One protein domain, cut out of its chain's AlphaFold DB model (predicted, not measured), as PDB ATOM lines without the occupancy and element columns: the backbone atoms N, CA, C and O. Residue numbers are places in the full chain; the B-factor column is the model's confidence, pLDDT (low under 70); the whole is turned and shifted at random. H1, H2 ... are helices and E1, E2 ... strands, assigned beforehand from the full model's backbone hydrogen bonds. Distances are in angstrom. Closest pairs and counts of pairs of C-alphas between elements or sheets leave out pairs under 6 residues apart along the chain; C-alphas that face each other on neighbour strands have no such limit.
ATOM      1  N   SER A   4     159.950 133.745  99.234       97.56
ATOM      2  CA  SER A   4     159.632 133.432  97.834       97.56
ATOM      3  C   SER A   4     160.844 133.427  96.907       97.56
ATOM      4  O   SER A   4     160.735 132.952  95.778       97.56
ATOM      5  N   ASP A   5     161.992 133.931  97.367       98.25
ATOM      6  CA  ASP A   5     163.235 133.844  96.613       98.25
ATOM      7  C   ASP A   5     163.839 132.437  96.623       98.25
ATOM      8  O   ASP A   5     164.724 132.175  95.819       98.25
ATOM      9  N   PHE A   6     163.345 131.532  97.474       98.31
ATOM     10  CA  PHE A   6     163.928 130.214  97.712       98.31
ATOM     11  C   PHE A   6     162.844 129.134  97.738       98.31
ATOM     12  O   PHE A   6     162.164 128.905  98.741       98.31
ATOM     13  N   THR A   7     162.679 128.448  96.613       98.12
ATOM     14  CA  THR A   7     161.669 127.391  96.453       98.12
ATOM     15  C   THR A   7     162.324 126.048  96.161       98.12
ATOM     16  O   THR A   7     163.535 125.975  95.972       98.12
ATOM     17  N   ASN A   8     161.535 124.976  96.158       96.50
ATOM     18  CA  ASN A   8     162.005 123.605  95.975       96.50
ATOM     19  C   ASN A   8     163.151 123.202  96.924       96.50
ATOM     20  O   ASN A   8     164.066 122.485  96.527       96.50
ATOM     21  N   LEU A   9     163.132 123.675  98.173       97.25
ATOM     22  CA  LEU A   9     164.165 123.340  99.153       97.25
ATOM     23  C   LEU A   9     164.036 121.870  99.584       97.25
ATOM     24  O   LEU A   9     163.059 121.501 100.234       97.25
ATOM     25  N   HIS A  10     165.023 121.034  99.267       95.50
ATOM     26  CA  HIS A  10     164.998 119.608  99.612       95.50
ATOM     27  C   HIS A  10     166.402 119.019  99.798       95.50
ATOM     28  O   HIS A  10     167.383 119.567  99.317       95.50
ATOM     29  N   LEU A  11     166.515 117.916 100.540       94.56
ATOM     30  CA  LEU A  11     167.803 117.345 100.962       94.56
ATOM     31  C   LEU A  11     168.616 116.775  99.787       94.56
ATOM     32  O   LEU A  11     168.101 115.946  99.035       94.56
ATOM     33  N   GLN A  12     169.905 117.125  99.699       93.94
ATOM     34  CA  GLN A  12     170.783 116.688  98.599       93.94
ATOM     35  C   GLN A  12     170.994 115.178  98.566       93.94
ATOM     36  O   GLN A  12     170.941 114.564  97.512       93.94
ATOM     37  N   TYR A  13     171.209 114.530  99.711       88.75
ATOM     38  CA  TYR A  13     171.518 113.094  99.742       88.75
ATOM     39  C   TYR A  13     170.322 112.190  99.387       88.75
ATOM     40  O   TYR A  13     170.457 110.968  99.369       88.75
ATOM     41  N   LYS A  14     169.148 112.775  99.114       84.12
ATOM     42  CA  LYS A  14     167.942 112.073  98.654       84.12
ATOM     43  C   LYS A  14     167.586 112.362  97.197       84.12
ATOM     44  O   LYS A  14     166.579 111.835  96.726       84.12
ATOM     45  N   ALA A  15     168.353 113.205  96.512       88.81
ATOM     46  CA  ALA A  15     167.993 113.724  95.204       88.81
ATOM     47  C   ALA A  15     169.221 113.934  94.313       88.81
ATOM     48  O   ALA A  15     170.348 114.080  94.777       88.81
ATOM     49  N   GLU A  16     168.981 113.971  93.009       93.31
ATOM     50  CA  GLU A  16     169.928 114.529  92.049       93.31
ATOM     51  C   GLU A  16     169.564 115.997  91.821       93.31
ATOM     52  O   GLU A  16     168.381 116.337  91.798       93.31
ATOM     53  N   GLN A  17     170.571 116.853  91.648       95.88
ATOM     54  CA  GLN A  17     170.358 118.276  91.388       95.88
ATOM     55  C   GLN A  17     169.570 118.471  90.086       95.88
ATOM     56  O   GLN A  17     170.003 118.011  89.025       95.88
ATOM     57  N   ALA A  18     168.448 119.185  90.150       95.38
ATOM     58  CA  ALA A  18     167.669 119.558  88.977       95.38
ATOM     59  C   ALA A  18     168.186 120.855  88.326       95.38
ATOM     60  O   ALA A  18     168.947 121.634  88.905       95.38
ATOM     61  N   GLU A  19     167.766 121.107  87.085       95.25
ATOM     62  CA  GLU A  19     168.111 122.344  86.380       95.25
ATOM     63  C   GLU A  19     167.574 123.578  87.126       95.25
ATOM     64  O   GLU A  19     166.416 123.622  87.535       95.25
ATOM     65  N   GLY A  20     168.426 124.594  87.285       95.12
ATOM     66  CA  GLY A  20     168.092 125.831  88.000       95.12
ATOM     67  C   GLY A  20     168.240 125.747  89.520       95.12
ATOM     68  O   GLY A  20     168.094 126.765  90.198       95.12
ATOM     69  N   GLU A  21     168.563 124.573  90.064       97.69
ATOM     70  CA  GLU A  21     168.889 124.432  91.478       97.69
ATOM     71  C   GLU A  21     170.329 124.816  91.774       97.69
ATOM     72  O   GLU A  21     171.235 124.648  90.957       97.69
ATOM     73  N   VAL A  22     170.541 125.279  92.998       97.25
ATOM     74  CA  VAL A  22     171.843 125.614  93.555       97.25
ATOM     75  C   VAL A  22     172.042 124.804  94.839       97.25
ATOM     76  O   VAL A  22     171.087 124.640  95.607       97.25
ATOM     77  N   PRO A  23     173.263 124.305  95.113       97.50
ATOM     78  CA  PRO A  23     173.592 123.732  96.408       97.50
ATOM     79  C   PRO A  23     173.365 124.753  97.525       97.50
ATOM     80  O   PRO A  23     173.872 125.872  97.483       97.50
ATOM     81  N   ALA A  24     172.622 124.358  98.545       97.94
ATOM     82  CA  ALA A  24     172.365 125.154  99.725       97.94
ATOM     83  C   ALA A  24     172.754 124.408 100.998       97.94
ATOM     84  O   ALA A  24     172.738 123.178 101.055       97.94
ATOM     85  N   VAL A  25     173.082 125.163 102.035       97.50
ATOM     86  CA  VAL A  25     173.378 124.642 103.365       97.50
ATOM     87  C   VAL A  25     172.594 125.450 104.385       97.50
ATOM     88  O   VAL A  25     172.530 126.675 104.291       97.50
ATOM     89  N   ILE A  26     171.996 124.768 105.357       97.94
ATOM     90  CA  ILE A  26     171.390 125.406 106.525       97.94
ATOM     91  C   ILE A  26     172.219 125.009 107.738       97.94
ATOM     92  O   ILE A  26     172.354 123.822 108.034       97.94
ATOM     93  N   GLU A  27     172.769 126.010 108.421       97.19
ATOM     94  CA  GLU A  27     173.471 125.837 109.688       97.19
ATOM     95  C   GLU A  27     172.680 126.501 110.813       97.19
ATOM     96  O   GLU A  27     172.472 127.720 110.822       97.19
ATOM     97  N   HIS A  28     172.263 125.690 111.783       95.56
ATOM     98  CA  HIS A  28     171.449 126.131 112.910       95.56
ATOM     99  C   HIS A  28     171.873 125.477 114.221       95.56
ATOM    100  O   HIS A  28     172.453 124.390 114.261       95.56
ATOM    101  N   ASP A  29     171.586 126.162 115.318       91.88
ATOM    102  CA  ASP A  29     171.789 125.659 116.664       91.88
ATOM    103  C   ASP A  29     170.718 124.601 116.984       91.88
ATOM    104  O   ASP A  29     169.524 124.781 116.741       91.88
ATOM    105  N   PHE A  30     171.142 123.493 117.586       86.88
ATOM    106  CA  PHE A  30     170.273 122.429 118.090       86.88
ATOM    107  C   PHE A  30     170.745 121.992 119.490       86.88
ATOM    108  O   PHE A  30     171.867 122.310 119.889       86.88
ATOM    109  N   PRO A  31     169.947 121.236 120.273       82.25
ATOM    110  CA  PRO A  31     170.302 120.893 121.658       82.25
ATOM    111  C   PRO A  31     171.674 120.220 121.856       82.25
ATOM    112  O   PRO A  31     172.221 120.274 122.955       82.25
ATOM    113  N   GLY A  32     172.228 119.581 120.817       82.06
ATOM    114  CA  GLY A  32     173.537 118.923 120.842       82.06
ATOM    115  C   GLY A  32     174.698 119.729 120.244       82.06
ATOM    116  O   GLY A  32     175.794 119.184 120.153       82.06
ATOM    117  N   GLY A  33     174.491 120.986 119.829       88.06
ATOM    118  CA  GLY A  33     175.525 121.827 119.214       88.06
ATOM    119  C   GLY A  33     175.013 122.582 117.987       88.06
ATOM    120  O   GLY A  33     173.941 123.177 118.028       88.06
ATOM    121  N   ARG A  34     175.777 122.546 116.891       91.25
ATOM    122  CA  ARG A  34     175.346 123.057 115.582       91.25
ATOM    123  C   ARG A  34     175.103 121.933 114.600       91.25
ATOM    124  O   ARG A  34     175.905 121.005 114.509       91.25
ATOM    125  N   MET A  35     173.984 122.022 113.902       92.06
ATOM    126  CA  MET A  35     173.608 121.114 112.839       92.06
ATOM    127  C   MET A  35     173.888 121.790 111.507       92.06
ATOM    128  O   MET A  35     173.678 122.993 111.368       92.06
ATOM    129  N   VAL A  36     174.361 121.004 110.547       94.19
ATOM    130  CA  VAL A  36     174.610 121.442 109.179       94.19
ATOM    131  C   VAL A  36     173.997 120.404 108.257       94.19
ATOM    132  O   VAL A  36     174.467 119.268 108.220       94.19
ATOM    133  N   ASP A  37     172.970 120.796 107.512       93.81
ATOM    134  CA  ASP A  37     172.345 119.946 106.500       93.81
ATOM    135  C   ASP A  37     172.465 120.566 105.109       93.81
ATOM    136  O   ASP A  37     172.499 121.788 104.940       93.81
ATOM    137  N   HIS A  38     172.534 119.690 104.106       96.00
ATOM    138  CA  HIS A  38     172.759 120.054 102.711       96.00
ATOM    139  C   HIS A  38     171.474 119.877 101.905       96.00
ATOM    140  O   HIS A  38     170.863 118.804 101.901       96.00
ATOM    141  N   TYR A  39     171.106 120.923 101.175       97.38
ATOM    142  CA  TYR A  39     169.887 121.020 100.384       97.38
ATOM    143  C   TYR A  39     170.185 121.418  98.939       97.38
ATOM    144  O   TYR A  39     171.225 122.003  98.651       97.38
ATOM    145  N   PHE A  40     169.279 121.126  98.025       98.06
ATOM    146  CA  PHE A  40     169.126 121.905  96.806       98.06
ATOM    147  C   PHE A  40     168.013 122.922  97.018       98.06
ATOM    148  O   PHE A  40     167.076 122.675  97.776       98.06
ATOM    149  N   VAL A  41     168.146 124.079  96.380       98.25
ATOM    150  CA  VAL A  41     167.140 125.143  96.377       98.25
ATOM    151  C   VAL A  41     167.080 125.755  94.988       98.25
ATOM    152  O   VAL A  41     168.101 125.850  94.313       98.25
ATOM    153  N   THR A  42     165.906 126.200  94.562       98.38
ATOM    154  CA  THR A  42     165.696 126.955  93.325       98.38
ATOM    155  C   THR A  42     165.553 128.439  93.661       98.38
ATOM    156  O   THR A  42     164.509 128.842  94.198       98.38
ATOM    157  N   PRO A  43     166.568 129.273  93.357       98.31
ATOM    158  CA  PRO A  43     166.470 130.708  93.565       98.31
ATOM    159  C   PRO A  43     165.535 131.369  92.545       98.31
ATOM    160  O   PRO A  43     165.508 130.995  91.369       98.31
ATOM    161  N   SER A  44     164.776 132.374  92.979       98.38
ATOM    162  CA  SER A  44     163.842 133.103  92.116       98.38
ATOM    163  C   SER A  44     164.557 133.983  91.076       98.38
ATOM    164  O   SER A  44     165.723 134.346  91.241       98.38
ATOM    165  N   PRO A  45     163.850 134.453  90.033       98.19
ATOM    166  CA  PRO A  45     164.381 135.484  89.143       98.19
ATOM    167  C   PRO A  45     164.791 136.781  89.858       98.19
ATOM    168  O   PRO A  45     165.701 137.458  89.391       98.19
ATOM    169  N   ALA A  46     164.143 137.135  90.975       98.12
ATOM    170  CA  ALA A  46     164.486 138.333  91.738       98.12
ATOM    171  C   ALA A  46     165.826 138.175  92.469       98.12
ATOM    172  O   ALA A  46     166.605 139.124  92.494       98.12
ATOM    173  N   PHE A  47     166.137 136.972  92.968       98.12
ATOM    174  CA  PHE A  47     167.465 136.644  93.493       98.12
ATOM    175  C   PHE A  47     168.555 136.871  92.434       98.12
ATOM    176  O   PHE A  47     169.542 137.549  92.694       98.12
ATOM    177  N   TRP A  48     168.350 136.370  91.212       97.69
ATOM    178  CA  TRP A  48     169.312 136.532  90.111       97.69
ATOM    179  C   TRP A  48     169.399 137.966  89.563       97.69
ATOM    180  O   TRP A  48     170.359 138.316  88.872       97.69
ATOM    181  N   ALA A  49     168.390 138.794  89.836       97.62
ATOM    182  CA  ALA A  49     168.361 140.202  89.457       97.62
ATOM    183  C   ALA A  49     169.043 141.124  90.484       97.62
ATOM    184  O   ALA A  49     169.211 142.307  90.198       97.62
ATOM    185  N   ASP A  50     169.418 140.612  91.660       97.69
ATOM    186  CA  ASP A  50     170.092 141.393  92.696       97.69
ATOM    187  C   ASP A  50     171.495 141.833  92.240       97.69
ATOM    188  O   ASP A  50     172.287 141.028  91.747       97.69
ATOM    189  N   GLU A  51     171.815 143.120  92.414       96.44
ATOM    190  CA  GLU A  51     173.086 143.705  91.957       96.44
ATOM    191  C   GLU A  51     174.306 143.064  92.633       96.44
ATOM    192  O   GLU A  51     175.356 142.909  92.005       96.44
ATOM    193  N   GLY A  52     174.174 142.664  93.902       95.62
ATOM    194  CA  GLY A  52     175.215 141.945  94.619       95.62
ATOM    195  C   GLY A  52     175.450 140.581  93.988       95.62
ATOM    196  O   GLY A  52     176.584 140.261  93.635       95.62
ATOM    197  N   VAL A  53     174.387 139.804  93.774       97.19
ATOM    198  CA  VAL A  53     174.481 138.477  93.141       97.19
ATOM    199  C   VAL A  53     175.073 138.572  91.730       97.19
ATOM    200  O   VAL A  53     175.942 137.777  91.381       97.19
ATOM    201  N   GLN A  54     174.688 139.578  90.939       96.69
ATOM    202  CA  GLN A  54     175.235 139.803  89.592       96.69
ATOM    203  C   GLN A  54     176.710 140.222  89.569       96.69
ATOM    204  O   GLN A  54     177.351 140.143  88.523       96.69
ATOM    205  N   SER A  55     177.262 140.673  90.697       95.00
ATOM    206  CA  SER A  55     178.683 141.029  90.805       95.00
ATOM    207  C   SER A  55     179.619 139.816  90.956       95.00
ATOM    208  O   SER A  55     180.848 139.961  90.852       95.00
ATOM    209  N   LEU A  56     179.044 138.634  91.203       95.44
ATOM    210  CA  LEU A  56     179.748 137.357  91.283       95.44
ATOM    211  C   LEU A  56     179.963 136.775  89.881       95.44
ATOM    212  O   LEU A  56     179.126 136.935  88.995       95.44
ATOM    213  N   ASP A  57     181.046 136.018  89.694       93.12
ATOM    214  CA  ASP A  57     181.325 135.342  88.410       93.12
ATOM    215  C   ASP A  57     180.413 134.110  88.170       93.12
ATOM    216  O   ASP A  57     180.514 133.407  87.162       93.12
ATOM    217  N   GLY A  58     179.518 133.843  89.120       93.69
ATOM    218  CA  GLY A  58     178.537 132.768  89.162       93.69
ATOM    219  C   GLY A  58     178.178 132.456  90.615       93.69
ATOM    220  O   GLY A  58     178.888 132.871  91.528       93.69
ATOM    221  N   VAL A  59     177.103 131.703  90.842       96.31
ATOM    222  CA  VAL A  59     176.739 131.218  92.182       96.31
ATOM    223  C   VAL A  59     177.000 129.720  92.250       96.31
ATOM    224  O   VAL A  59     176.428 128.956  91.478       96.31
ATOM    225  N   SER A  60     177.865 129.299  93.172       94.50
ATOM    226  CA  SER A  60     178.174 127.884  93.418       94.50
ATOM    227  C   SER A  60     177.509 127.327  94.670       94.50
ATOM    228  O   SER A  60     177.426 126.110  94.817       94.50
ATOM    229  N   GLY A  61     177.048 128.191  95.575       95.88
ATOM    230  CA  GLY A  61     176.352 127.755  96.773       95.88
ATOM    231  C   GLY A  61     175.732 128.891  97.575       95.88
ATOM    232  O   GLY A  61     176.149 130.046  97.466       95.88
ATOM    233  N   ILE A  62     174.735 128.533  98.382       98.00
ATOM    234  CA  ILE A  62     174.012 129.437  99.279       98.00
ATOM    235  C   ILE A  62     174.049 128.865 100.695       98.00
ATOM    236  O   ILE A  62     173.702 127.710 100.915       98.00
ATOM    237  N   LEU A  63     174.435 129.665 101.676       97.81
ATOM    238  CA  LEU A  63     174.513 129.242 103.068       97.81
ATOM    239  C   LEU A  63     173.590 130.112 103.926       97.81
ATOM    240  O   LEU A  63     173.762 131.326 104.002       97.81
ATOM    241  N   PHE A  64     172.614 129.480 104.574       98.31
ATOM    242  CA  PHE A  64     171.723 130.099 105.550       98.31
ATOM    243  C   PHE A  64     172.289 129.859 106.952       98.31
ATOM    244  O   PHE A  64     172.293 128.731 107.444       98.31
ATOM    245  N   LEU A  65     172.768 130.922 107.600       97.69
ATOM    246  CA  LEU A  65     173.416 130.865 108.909       97.69
ATOM    247  C   LEU A  65     172.551 131.470 110.002       97.69
ATOM    248  O   LEU A  65     172.318 132.687 110.010       97.69
ATOM    249  N   GLN A  66     172.189 130.653 110.991       97.44
ATOM    250  CA  GLN A  66     171.550 131.155 112.194       97.44
ATOM    251  C   GLN A  66     172.507 132.070 112.954       97.44
ATOM    252  O   GLN A  66     173.658 131.714 113.245       97.44
ATOM    253  N   GLN A  67     172.012 133.256 113.296       97.25
ATOM    254  CA  GLN A  67     172.758 134.214 114.095       97.25
ATOM    255  C   GLN A  67     172.378 134.117 115.580       97.25
ATOM    256  O   GLN A  67     171.237 133.787 115.916       97.25
ATOM    257  N   PRO A  68     173.311 134.427 116.496       93.75
ATOM    258  CA  PRO A  68     173.032 134.424 117.927       93.75
ATOM    259  C   PRO A  68     171.904 135.386 118.321       93.75
ATOM    260  O   PRO A  68     171.690 136.421 117.690       93.75
ATOM    261  N   ASN A  69     171.251 135.094 119.446       92.75
ATOM    262  CA  ASN A  69     170.292 135.987 120.111       92.75
ATOM    263  C   ASN A  69     169.078 136.395 119.252       92.75
ATOM    264  O   ASN A  69     168.508 137.462 119.472       92.75
ATOM    265  N   GLY A  70     168.689 135.566 118.278       90.38
ATOM    266  CA  GLY A  70     167.546 135.846 117.402       90.38
ATOM    267  C   GLY A  70     167.778 137.007 116.433       90.38
ATOM    268  O   GLY A  70     166.815 137.578 115.924       90.38
ATOM    269  N   ALA A  71     169.039 137.382 116.194       97.06
ATOM    270  CA  ALA A  71     169.370 138.280 115.096       97.06
ATOM    271  C   ALA A  71     168.937 137.656 113.751       97.06
ATOM    272  O   ALA A  71     168.841 136.428 113.658       97.06
ATOM    273  N   PRO A  72     168.685 138.474 112.710       98.06
ATOM    274  CA  PRO A  72     168.357 137.961 111.384       98.06
ATOM    275  C   PRO A  72     169.377 136.920 110.927       98.06
ATOM    276  O   PRO A  72     170.574 137.078 111.172       98.06
ATOM    277  N   TRP A  73     168.907 135.883 110.243       98.44
ATOM    278  CA  TRP A  73     169.777 134.918 109.584       98.44
ATOM    279  C   TRP A  73     170.666 135.632 108.575       98.44
ATOM    280  O   TRP A  73     170.304 136.678 108.034       98.44
ATOM    281  N   LYS A  74     171.829 135.051 108.295       98.25
ATOM    282  CA  LYS A  74     172.666 135.507 107.187       98.25
ATOM    283  C   LYS A  74     172.517 134.556 106.019       98.25
ATOM    284  O   LYS A  74     172.609 133.348 106.209       98.25
ATOM    285  N   ILE A  75     172.301 135.108 104.832       98.38
ATOM    286  CA  ILE A  75     172.430 134.368 103.579       98.38
ATOM    287  C   ILE A  75     173.774 134.749 102.987       98.38
ATOM    288  O   ILE A  75     173.976 135.916 102.657       98.38
ATOM    289  N   LEU A  76     174.674 133.782 102.880       97.50
ATOM    290  CA  LEU A  76     175.967 133.929 102.229       97.50
ATOM    291  C   LEU A  76     175.856 133.286 100.850       97.50
ATOM    292  O   LEU A  76     175.487 132.119 100.733       97.50
ATOM    293  N   VAL A  77     176.136 134.058  99.806       97.56
ATOM    294  CA  VAL A  77     176.122 133.592  98.418       97.56
ATOM    295  C   VAL A  77     177.555 133.573  97.917       97.56
ATOM    296  O   VAL A  77     178.198 134.623  97.846       97.56
ATOM    297  N   HIS A  78     178.048 132.385  97.580       93.19
ATOM    298  CA  HIS A  78     179.438 132.189  97.184       93.19
ATOM    299  C   HIS A  78     179.582 132.008  95.676       93.19
ATOM    300  O   HIS A  78     178.770 131.334  95.034       93.19
ATOM    301  N   GLU A  79     180.675 132.549  95.137       92.00
ATOM    302  CA  GLU A  79     181.137 132.216  93.794       92.00
ATOM    303  C   GLU A  79     182.068 130.989  93.794       92.00
ATOM    304  O   GLU A  79     182.695 130.700  94.817       92.00
ATOM    305  N   PRO A  80     182.249 130.299  92.649       88.44
ATOM    306  CA  PRO A  80     183.045 129.068  92.579       88.44
ATOM    307  C   PRO A  80     184.489 129.196  93.081       88.44
ATOM    308  O   PRO A  80     185.071 128.227  93.560       88.44
ATOM    309  N   SER A  81     185.085 130.385  92.946       88.25
ATOM    310  CA  SER A  81     186.453 130.661  93.395       88.25
ATOM    311  C   SER A  81     186.555 130.856  94.917       88.25
ATOM    312  O   SER A  81     187.658 130.799  95.463       88.25
ATOM    313  N   MET A  82     185.420 131.098  95.589       83.62
ATOM    314  CA  MET A  82     185.296 131.489  96.996       83.62
ATOM    315  C   MET A  82     186.050 132.787  97.357       83.62
ATOM    316  O   MET A  82     186.395 132.996  98.518       83.62
ATOM    317  N   ILE A  83     186.340 133.658  96.380       86.25
ATOM    318  CA  ILE A  83     187.047 134.933  96.602       86.25
ATOM    319  C   ILE A  83     186.066 136.053  96.950       86.25
ATOM    320  O   ILE A  83     186.356 136.877  97.821       86.25
ATOM    321  N   LYS A  84     184.917 136.096  96.269       88.69
ATOM    322  CA  LYS A  84     183.827 137.026  96.567       88.69
ATOM    323  C   LYS A  84     182.651 136.305  97.214       88.69
ATOM    324  O   LYS A  84     182.324 135.166  96.884       88.69
ATOM    325  N   GLU A  85     181.991 137.028  98.104       92.12
ATOM    326  CA  GLU A  85     180.772 136.602  98.773       92.12
ATOM    327  C   GLU A  85     179.842 137.801  98.914       92.12
ATOM    328  O   GLU A  85     180.288 138.923  99.175       92.12
ATOM    329  N   VAL A  86     178.548 137.550  98.757       96.38
ATOM    330  CA  VAL A  86     177.501 138.523  99.067       96.38
ATOM    331  C   VAL A  86     176.744 138.040 100.288       96.38
ATOM    332  O   VAL A  86     176.358 136.874 100.359       96.38
ATOM    333  N   VAL A  87     176.525 138.945 101.240       97.12
ATOM    334  CA  VAL A  87     175.858 138.636 102.503       97.12
ATOM    335  C   VAL A  87     174.581 139.448 102.627       97.12
ATOM    336  O   VAL A  87     174.611 140.676 102.554       97.12
ATOM    337  N   PHE A  88     173.472 138.766 102.892       98.00
ATOM    338  CA  PHE A  88     172.182 139.395 103.154       98.00
ATOM    339  C   PHE A  88     171.728 139.132 104.582       98.00
ATOM    340  O   PHE A  88     171.939 138.046 105.124       98.00
ATOM    341  N   ASP A  89     171.053 140.118 105.172       98.00
ATOM    342  CA  ASP A  89     170.174 139.872 106.310       98.00
ATOM    343  C   ASP A  89     168.890 139.199 105.831       98.00
ATOM    344  O   ASP A  89     168.258 139.639 104.865       98.00
ATOM    345  N   PHE A  90     168.492 138.147 106.536       98.31
ATOM    346  CA  PHE A  90     167.286 137.391 106.263       98.31
ATOM    347  C   PHE A  90     166.449 137.270 107.538       98.31
ATOM    348  O   PHE A  90     166.858 136.599 108.488       98.31
ATOM    349  N   PRO A  91     165.309 137.977 107.622       98.00
ATOM    350  CA  PRO A  91     164.484 137.972 108.824       98.00
ATOM    351  C   PRO A  91     164.072 136.556 109.240       98.00
ATOM    352  O   PRO A  91     163.751 135.730 108.387       98.00
ATOM    353  N   GLU A  92     164.012 136.300 110.551       96.94
ATOM    354  CA  GLU A  92     163.541 135.020 111.111       96.94
ATOM    355  C   GLU A  92     162.188 134.612 110.512       96.94
ATOM    356  O   GLU A  92     162.008 133.468 110.114       96.94
ATOM    357  N   GLU A  93     161.248 135.553 110.389       97.75
ATOM    358  CA  GLU A  93     159.908 135.289 109.849       97.75
ATOM    359  C   GLU A  93     159.948 134.806 108.390       97.75
ATOM    360  O   GLU A  93     159.226 133.876 108.030       97.75
ATOM    361  N   GLU A  94     160.834 135.376 107.570       98.50
ATOM    362  CA  GLU A  94     161.029 134.965 106.176       98.50
ATOM    363  C   GLU A  94     161.720 133.599 106.093       98.50
ATOM    364  O   GLU A  94     161.309 132.745 105.311       98.50
ATOM    365  N   PHE A  95     162.711 133.338 106.949       98.00
ATOM    366  CA  PHE A  95     163.353 132.026 107.018       98.00
ATOM    367  C   PHE A  95     162.366 130.927 107.430       98.00
ATOM    368  O   PHE A  95     162.267 129.888 106.777       98.00
ATOM    369  N   ARG A  96     161.558 131.173 108.467       97.00
ATOM    370  CA  ARG A  96     160.507 130.243 108.907       97.00
ATOM    371  C   ARG A  96     159.460 130.018 107.833       97.00
ATOM    372  O   ARG A  96     159.034 128.882 107.626       97.00
ATOM    373  N   LYS A  97     159.070 131.082 107.133       98.38
ATOM    374  CA  LYS A  97     158.150 130.989 106.008       98.38
ATOM    375  C   LYS A  97     158.731 130.142 104.875       98.38
ATOM    376  O   LYS A  97     158.024 129.277 104.374       98.38
ATOM    377  N   MET A  98     160.006 130.319 104.527       98.38
ATOM    378  CA  MET A  98     160.690 129.506 103.517       98.38
ATOM    379  C   MET A  98     160.660 128.017 103.881       98.38
ATOM    380  O   MET A  98     160.308 127.192 103.040       98.38
ATOM    381  N   LEU A  99     160.983 127.654 105.125       97.69
ATOM    382  CA  LEU A  99     160.920 126.257 105.570       97.69
ATOM    383  C   LEU A  99     159.503 125.683 105.447       97.69
ATOM    384  O   LEU A  99     159.320 124.597 104.899       97.69
ATOM    385  N   ALA A 100     158.498 126.437 105.903       97.25
ATOM    386  CA  ALA A 100     157.099 126.024 105.846       97.25
ATOM    387  C   ALA A 100     156.590 125.861 104.403       97.25
ATOM    388  O   ALA A 100     155.958 124.851 104.093       97.25
ATOM    389  N   ASP A 101     156.905 126.811 103.518       98.00
ATOM    390  CA  ASP A 101     156.503 126.794 102.105       98.00
ATOM    391  C   ASP A 101     157.118 125.597 101.347       98.00
ATOM    392  O   ASP A 101     156.540 125.124 100.370       98.00
ATOM    393  N   ASN A 102     158.251 125.066 101.825       96.50
ATOM    394  CA  ASN A 102     158.940 123.904 101.257       96.50
ATOM    395  C   ASN A 102     158.742 122.601 102.064       96.50
ATOM    396  O   ASN A 102     159.363 121.588 101.754       96.50
ATOM    397  N   ALA A 103     157.886 122.607 103.094       95.12
ATOM    398  CA  ALA A 103     157.645 121.467 103.986       95.12
ATOM    399  C   ALA A 103     158.919 120.886 104.646       95.12
ATOM    400  O   ALA A 103     159.007 119.684 104.910       95.12
TER     401      ALA A 103
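AT A GLANCE: This is residues 4 to 103 of the 117 residues of an uncharacterized protein of Subdoligranulum sp. 60_17 (UniProt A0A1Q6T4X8). A strongly twisted sheet of six strands curls into a trough, and H3 crosses its open side, near E1 and one end of E5. H1 and H2 lie at one end of the trough, and the turn of the E2 and E3 hairpin is at the other. The printed part has 100 residues, in the order E1 E2 E3 H1 H2 E4 E5 E6 H3. The mixed sheet runs E1 E3 E2 E4 E5 E6; the class is mixed, helices and strands. It is compact, radius of gyration of the C-alphas 13.2 A, spanning 38 by 29 by 25 A.

IN THESE COORDINATES: Find C-alpha 6 at (163.928, 130.214, 97.712), where E1, residues 6 to 11, begins. E2 is 22 to 30, 24.8 A; E3 is 33 to 43, 28.6 A, and bends by 65 degrees at residue 40. E4 is 61 to 65, E5 73 to 78 and E6 85 to 90. H1 is 45 to 48, H2 51 to 54; H3, 92 to 101, 14.1 A, ends at (156.503, 126.794, 102.105).

HOW THE PARTS SIT: E2 and E4 are parallel: N 25 and O 62 are 2.9 A apart. The other neighbours are antiparallel: look at N 24 and O 39, 2.7 A, for E2 and E3; N 40 and O 10, 2.8 A, for E3 and E1. E4 E5 E6 form a meander, each strand the antiparallel neighbour of the one before, with N 63 and O 76, 2.8 A, and N 75 and O 88, 3.0 A. H3 makes two layers with the sheet, on one face, at a height of 8.5 A; C-alphas 6 and 98, 6.7 A, are its closest to E1. Every O i to N i+4 pair of H3 is within hydrogen-bond range; H1 and H2 are too short for one. H1 is not on the sheet.

THE WHOLE: The farthest C-alphas, Gly 32 and Ala 49, are 38.3 A apart. The printed part has no cut, no link is long, and no printed residue is under 70 in pLDDT.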